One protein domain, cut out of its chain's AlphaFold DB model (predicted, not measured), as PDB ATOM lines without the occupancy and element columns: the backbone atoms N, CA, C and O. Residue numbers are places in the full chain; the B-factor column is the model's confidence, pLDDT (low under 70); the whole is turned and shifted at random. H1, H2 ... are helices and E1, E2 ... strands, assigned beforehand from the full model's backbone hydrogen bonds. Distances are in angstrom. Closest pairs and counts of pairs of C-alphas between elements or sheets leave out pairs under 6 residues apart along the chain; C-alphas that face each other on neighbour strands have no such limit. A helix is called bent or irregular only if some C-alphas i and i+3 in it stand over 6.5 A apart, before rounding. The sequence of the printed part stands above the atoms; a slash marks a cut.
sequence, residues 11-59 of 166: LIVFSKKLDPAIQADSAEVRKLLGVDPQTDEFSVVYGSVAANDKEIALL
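This is residues 11 to 59 of the 166 residues of an uncharacterized protein of Deltaproteobacteria bacterium (UniProt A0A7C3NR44). A small three-stranded sheet lies at one end of an elongated outline, and one helix, H1, reaches away from it toward the other end. From E1 the backbone runs out through residues 14 to 19 to the far end, where residues 19 to 25 stick out, and H1 then folds back so that its last residues come near the sheet. The printed part has 49 residues with one named helix and three named strands, in the order E1, H1, E2, E3 along the chain; the sheet has the order E1, E2, E3 and is mixed, and the class is mixed, helices and strands. The whole is compact, with a radius of gyration of the C-alphas of 11.1 A, and it spans 33 by 18 by 17 A.

E1, residues 11 to 13, is an edge strand and the antiparallel neighbour of E2, residues 41 to 46, with 144 degrees between their directions. The C-alphas of Val 13 and Glu 41 face each other at 4.7 A, and N 12 and O 42 are within hydrogen-bond range at 3.0 A, as are N 42 and O 12 at 3.0 A. H1, residues 20 to 33, is not on the sheet. In its backbone 8 of 10 O i to N i+4 pairs are within hydrogen-bond range. E2 is the inner strand, and E3, residues 55 to 58, is its parallel neighbour at the other edge, with 35 degrees between their directions. N 56 and O 43 are within hydrogen-bond range at 2.9 A, and N 58 and O 45 at 2.8 A. The pairing is staggered: E2 pairs with E1 over residues 41 to 43 and with E3 over residues 43 to 46. E1 and E3 are apart. The closest C-alphas of H1 and E3 are those of Leu 33 and Ile 56, 7.5 A apart.

E1 begins at C-alpha 11, (148.978, 174.667, 108.749), and is 6.4 A long to C-alpha 13. H1 begins at C-alpha 20, (161.748, 153.862, 110.615), and runs 20.6 A to C-alpha 33. It is neither bent nor irregular, but only just: C-alphas 21 and 24 are 6.5 A apart. E2 is 16.5 A long from C-alpha 41 to C-alpha 46. E3 is 9.5 A long and ends at C-alpha 58, (143.945, 174.392, 119.886).

The two C-alphas farthest apart are those of Pro 20 and Gly 47, at 33.1 A. The printed part has no cut. The links E1 to H1, H1 to E2 and E2 to E3 are short. The mean pLDDT of the printed part is 85.5, and residues 16 to 18 are under 70.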
ATOM      1  N   LEU A  11     148.868 176.019 109.290       79.62
ATOM      2  CA  LEU A  11     148.978 174.667 108.749       79.62
ATOM      3  C   LEU A  11     150.116 173.931 109.455       79.62
ATOM      4  O   LEU A  11     151.259 174.392 109.419       79.62
ATOM      5  N   ILE A  12     149.827 172.778 110.056       81.00
ATOM      6  CA  ILE A  12     150.870 171.850 110.505       81.00
ATOM      7  C   ILE A  12     151.064 170.791 109.427       81.00
ATOM      8  O   ILE A  12     150.096 170.199 108.946       81.00
ATOM      9  N   VAL A  13     152.330 170.549 109.072       79.81
ATOM     10  CA  VAL A  13     152.715 169.506 108.123       79.81
ATOM     11  C   VAL A  13     153.543 168.442 108.833       79.81
ATOM     12  O   VAL A  13     154.638 168.728 109.319       79.81
ATOM     13  N   PHE A  14     153.057 167.205 108.864       77.69
ATOM     14  CA  PHE A  14     153.860 166.061 109.291       77.69
ATOM     15  C   PHE A  14     154.706 165.581 108.108       77.69
ATOM     16  O   PHE A  14     154.201 165.306 107.024       77.69
ATOM     17  N   SER A  15     156.024 165.496 108.279       71.69
ATOM     18  CA  SER A  15     156.918 165.143 107.173       71.69
ATOM     19  C   SER A  15     156.733 163.689 106.722       71.69
ATOM     20  O   SER A  15     156.860 162.780 107.534       71.69
ATOM     21  N   LYS A  16     156.577 163.453 105.411       63.88
ATOM     22  CA  LYS A  16     156.501 162.101 104.808       63.88
ATOM     23  C   LYS A  16     157.777 161.259 104.942       63.88
ATOM     24  O   LYS A  16     157.731 160.042 104.788       63.88
ATOM     25  N   LYS A  17     158.938 161.890 105.140       64.62
ATOM     26  CA  LYS A  17     160.239 161.206 105.223       64.62
ATOM     27  C   LYS A  17     160.628 161.012 106.682       64.62
ATOM     28  O   LYS A  17     161.395 161.800 107.223       64.62
ATOM     29  N   LEU A  18     160.079 159.973 107.294       66.12
ATOM     30  CA  LEU A  18     160.439 159.571 108.647       66.12
ATOM     31  C   LEU A  18     161.370 158.361 108.578       66.12
ATOM     32  O   LEU A  18     161.064 157.376 107.899       66.12
ATOM     33  N   ASP A  19     162.496 158.461 109.283       75.44
ATOM     34  CA  ASP A  19     163.298 157.307 109.697       75.44
ATOM     35  C   ASP A  19     162.352 156.239 110.289       75.44
ATOM     36  O   ASP A  19     161.406 156.619 110.992       75.44
ATOM     37  N   PRO A  20     162.541 154.933 110.013       73.62
ATOM     38  CA  PRO A  20     161.748 153.862 110.615       73.62
ATOM     39  C   PRO A  20     161.504 154.011 112.124       73.62
ATOM     40  O   PRO A  20     160.424 153.655 112.591       73.62
ATOM     41  N   ALA A  21     162.454 154.587 112.872       74.06
ATOM     42  CA  ALA A  21     162.295 154.851 114.302       74.06
ATOM     43  C   ALA A  21     161.185 155.874 114.629       74.06
ATOM     44  O   ALA A  21     160.497 155.717 115.629       74.06
ATOM     45  N   ILE A  22     160.964 156.887 113.781       81.31
ATOM     46  CA  ILE A  22     160.009 157.991 114.022       81.31
ATOM     47  C   ILE A  22     158.620 157.678 113.434       81.31
ATOM     48  O   ILE A  22     157.622 158.311 113.778       81.31
ATOM     49  N   GLN A  23     158.513 156.681 112.547       82.00
ATOM     50  CA  GLN A  23     157.227 156.294 111.951       82.00
ATOM     51  C   GLN A  23     156.227 155.787 112.991       82.00
ATOM     52  O   GLN A  23     155.042 156.112 112.898       82.00
ATOM     53  N   ALA A  24     156.699 155.023 113.981       85.12
ATOM     54  CA  ALA A  24     155.860 154.537 115.070       85.12
ATOM     55  C   ALA A  24     155.319 155.706 115.908       85.12
ATOM     56  O   ALA A  24     154.104 155.828 116.062       85.12
ATOM     57  N   ASP A  25     156.200 156.618 116.327       86.06
ATOM     58  CA  ASP A  25     155.839 157.805 117.109       86.06
ATOM     59  C   ASP A  25     154.865 158.710 116.345       86.06
ATOM     60  O   ASP A  25     153.872 159.181 116.894       86.06
ATOM     61  N   SER A  26     155.086 158.923 115.042       84.44
ATOM     62  CA  SER A  26     154.169 159.723 114.226       84.44
ATOM     63  C   SER A  26     152.798 159.065 114.084       84.44
ATOM     64  O   SER A  26     151.791 159.775 114.066       84.44
ATOM     65  N   ALA A  27     152.735 157.739 113.948       86.81
ATOM     66  CA  ALA A  27     151.465 157.023 113.890       86.81
ATOM     67  C   ALA A  27     150.728 157.097 115.238       86.81
ATOM     68  O   ALA A  27     149.510 157.286 115.268       86.81
ATOM     69  N   GLU A  28     151.465 157.006 116.345       89.75
ATOM     70  CA  GLU A  28     150.927 157.158 117.692       89.75
ATOM     71  C   GLU A  28     150.388 158.570 117.938       89.75
ATOM     72  O   GLU A  28     149.244 158.713 118.363       89.75
ATOM     73  N   VAL A  29     151.141 159.616 117.587       90.00
ATOM     74  CA  VAL A  29     150.688 161.010 117.714       90.00
ATOM     75  C   VAL A  29     149.417 161.251 116.899       90.00
ATOM     76  O   VAL A  29     148.462 161.817 117.427       90.00
ATOM     77  N   ARG A  30     149.352 160.780 115.644       90.31
ATOM     78  CA  ARG A  30     148.140 160.910 114.811       90.31
ATOM     79  C   ARG A  30     146.935 160.230 115.462       90.31
ATOM     80  O   ARG A  30     145.854 160.811 115.519       90.31
ATOM     81  N   LYS A  31     147.134 159.034 116.026       91.62
ATOM     82  CA  LYS A  31     146.098 158.301 116.763       91.62
ATOM     83  C   LYS A  31     145.645 159.045 118.023       91.62
ATOM     84  O   LYS A  31     144.446 159.115 118.267       91.62
ATOM     85  N   LEU A  32     146.575 159.580 118.818       92.06
ATOM     86  CA  LEU A  32     146.266 160.320 120.048       92.06
ATOM     87  C   LEU A  32     145.515 161.622 119.763       92.06
ATOM     88  O   LEU A  32     144.611 161.983 120.512       92.06
ATOM     89  N   LEU A  33     145.865 162.300 118.670       90.25
ATOM     90  CA  LEU A  33     145.185 163.512 118.217       90.25
ATOM     91  C   LEU A  33     143.850 163.229 117.510       90.25
ATOM     92  O   LEU A  33     143.078 164.158 117.303       90.25
ATOM     93  N   GLY A  34     143.566 161.973 117.143       91.56
ATOM     94  CA  GLY A  34     142.343 161.600 116.430       91.56
ATOM     95  C   GLY A  34     142.285 162.119 114.990       91.56
ATOM     96  O   GLY A  34     141.193 162.346 114.475       91.56
ATOM     97  N   VAL A  35     143.442 162.324 114.357       92.88
ATOM     98  CA  VAL A  35     143.553 162.893 113.005       92.88
ATOM     99  C   VAL A  35     143.791 161.817 111.937       92.88
ATOM    100  O   VAL A  35     144.283 160.727 112.242       92.88
ATOM    101  N   ASP A  36     143.456 162.118 110.679       92.31
ATOM    102  CA  ASP A  36     143.551 161.188 109.547       92.31
ATOM    103  C   ASP A  36     145.004 160.691 109.370       92.31
ATOM    104  O   ASP A  36     145.919 161.481 109.117       92.31
ATOM    105  N   PRO A  37     145.263 159.373 109.479       88.00
ATOM    106  CA  PRO A  37     146.610 158.829 109.391       88.00
ATOM    107  C   PRO A  37     147.212 158.902 107.984       88.00
ATOM    108  O   PRO A  37     148.405 158.638 107.846       88.00
ATOM    109  N   GLN A  38     146.426 159.206 106.949       86.69
ATOM    110  CA  GLN A  38     146.861 159.236 105.549       86.69
ATOM    111  C   GLN A  38     147.177 160.644 105.045       86.69
ATOM    112  O   GLN A  38     147.801 160.787 103.990       86.69
ATOM    113  N   THR A  39     146.759 161.682 105.771       85.75
ATOM    114  CA  THR A  39     147.083 163.065 105.431       85.75
ATOM    115  C   THR A  39     148.321 163.533 106.172       85.75
ATOM    116  O   THR A  39     148.654 163.078 107.265       85.75
ATOM    117  N   ASP A  40     149.010 164.482 105.554       85.25
ATOM    118  CA  ASP A  40     150.207 165.090 106.124       85.25
ATOM    119  C   ASP A  40     149.995 166.558 106.464       85.25
ATOM    120  O   ASP A  40     150.883 167.169 107.036       85.25
ATOM    121  N   GLU A  41     148.835 167.114 106.124       87.94
ATOM    122  CA  GLU A  41     148.485 168.519 106.285       87.94
ATOM    123  C   GLU A  41     147.222 168.623 107.138       87.94
ATOM    124  O   GLU A  41     146.209 168.002 106.811       87.94
ATOM    125  N   PHE A  42     147.293 169.408 108.214       90.31
ATOM    126  CA  PHE A  42     146.187 169.617 109.148       90.31
ATOM    127  C   PHE A  42     146.025 171.104 109.446       90.31
ATOM    128  O   PHE A  42     146.999 171.779 109.806       90.31
ATOM    129  N   SER A  43     144.799 171.612 109.321       90.38
ATOM    130  CA  SER A  43     144.488 172.986 109.720       90.38
ATOM    131  C   SER A  43     144.462 173.075 111.243       90.38
ATOM    132  O   SER A  43     143.795 172.291 111.915       90.38
ATOM    133  N   VAL A  44     145.181 174.035 111.812       90.31
ATOM    134  CA  VAL A  44     145.087 174.366 113.234       90.31
ATOM    135  C   VAL A  44     144.021 175.431 113.394       90.31
ATOM    136  O   VAL A  44     144.134 176.530 112.840       90.31
ATOM    137  N   VAL A  45     142.991 175.096 114.160       90.44
ATOM    138  CA  VAL A  45     141.831 175.954 114.397       90.44
ATOM    139  C   VAL A  45     141.764 176.343 115.865       90.44
ATOM    140  O   VAL A  45     142.151 175.575 116.744       90.44
ATOM    141  N   TYR A  46     141.271 177.547 116.148       87.38
ATOM    142  CA  TYR A  46     141.045 177.957 117.528       87.38
ATOM    143  C   TYR A  46     139.764 177.314 118.064       87.38
ATOM    144  O   TYR A  46     138.679 177.550 117.534       87.38
ATOM    145  N   GLY A  47     139.883 176.518 119.124       87.44
ATOM    146  CA  GLY A  47     138.747 175.822 119.723       87.44
ATOM    147  C   GLY A  47     139.177 174.728 120.694       87.44
ATOM    148  O   GLY A  47     140.347 174.363 120.759       87.44
ATOM    149  N   SER A  48     138.224 174.205 121.460       86.69
ATOM    150  CA  SER A  48     138.461 173.101 122.402       86.69
ATOM    151  C   SER A  48     138.233 171.716 121.793       86.69
ATOM    152  O   SER A  48     138.695 170.725 122.352       86.69
ATOM    153  N   VAL A  49     137.505 171.633 120.677       88.44
ATOM    154  CA  VAL A  49     137.116 170.377 120.025       88.44
ATOM    155  C   VAL A  49     137.260 170.539 118.518       88.44
ATOM    156  O   VAL A  49     136.791 171.532 117.962       88.44
ATOM    157  N   ALA A  50     137.899 169.564 117.871       91.25
ATOM    158  CA  ALA A  50     137.999 169.490 116.418       91.25
ATOM    159  C   ALA A  50     136.658 169.047 115.816       91.25
ATOM    160  O   ALA A  50     136.003 168.139 116.327       91.25
ATOM    161  N   ALA A  51     136.247 169.669 114.715       90.94
ATOM    162  CA  ALA A  51     135.030 169.315 113.996       90.94
ATOM    163  C   ALA A  51     135.184 168.034 113.157       90.94
ATOM    164  O   ALA A  51     134.184 167.414 112.796       90.94
ATOM    165  N   ASN A  52     136.416 167.662 112.796       92.44
ATOM    166  CA  ASN A  52     136.736 166.511 111.953       92.44
ATOM    167  C   ASN A  52     138.198 166.062 112.151       92.44
ATOM    168  O   ASN A  52     138.950 166.677 112.900       92.44
ATOM    169  N   ASP A  53     138.596 164.998 111.456       93.19
ATOM    170  CA  ASP A  53     139.920 164.369 111.524       93.19
ATOM    171  C   ASP A  53     141.008 165.077 110.689       93.19
ATOM    172  O   ASP A  53     142.141 164.606 110.619       93.19
ATOM    173  N   LYS A  54     140.700 166.218 110.061       91.94
ATOM    174  CA  LYS A  54     141.637 167.005 109.232       91.94
ATOM    175  C   LYS A  54     142.053 168.320 109.879       91.94
ATOM    176  O   LYS A  54     142.771 169.111 109.266       91.94
ATOM    177  N   GLU A  55     141.622 168.554 111.111       92.44
ATOM    178  CA  GLU A  55     141.972 169.743 111.869       92.44
ATOM    179  C   GLU A  55     142.405 169.402 113.291       92.44
ATOM    180  O   GLU A  55     142.022 168.387 113.868       92.44
ATOM    181  N   ILE A  56     143.219 170.286 113.859       91.56
ATOM    182  CA  ILE A  56     143.649 170.237 115.249       91.56
ATOM    183  C   ILE A  56     143.077 171.476 115.926       91.56
ATOM    184  O   ILE A  56     143.481 172.600 115.625       91.56
ATOM    185  N   ALA A  57     142.130 171.270 116.839       91.06
ATOM    186  CA  ALA A  57     141.605 172.347 117.663       91.06
ATOM    187  C   ALA A  57     142.580 172.656 118.802       91.06
ATOM    188  O   ALA A  57     142.923 171.781 119.599       91.06
ATOM    189  N   LEU A  58     143.036 173.904 118.862       89.50
ATOM    190  CA  LEU A  58     143.945 174.392 119.886       89.50
ATOM    191  C   LEU A  58     143.325 175.593 120.593       89.50
ATOM    192  O   LEU A  58     143.040 176.622 119.979       89.50
ATOM    193  N   LEU A  59     143.183 175.483 121.911       85.62
ATOM    194  CA  LEU A  59     142.867 176.609 122.773       85.62
ATOM    195  C   LEU A  59     144.143 177.037 123.495       85.62
ATOM    196  O   LEU A  59     144.706 176.285 124.291       85.62
TER     197      LEU A  59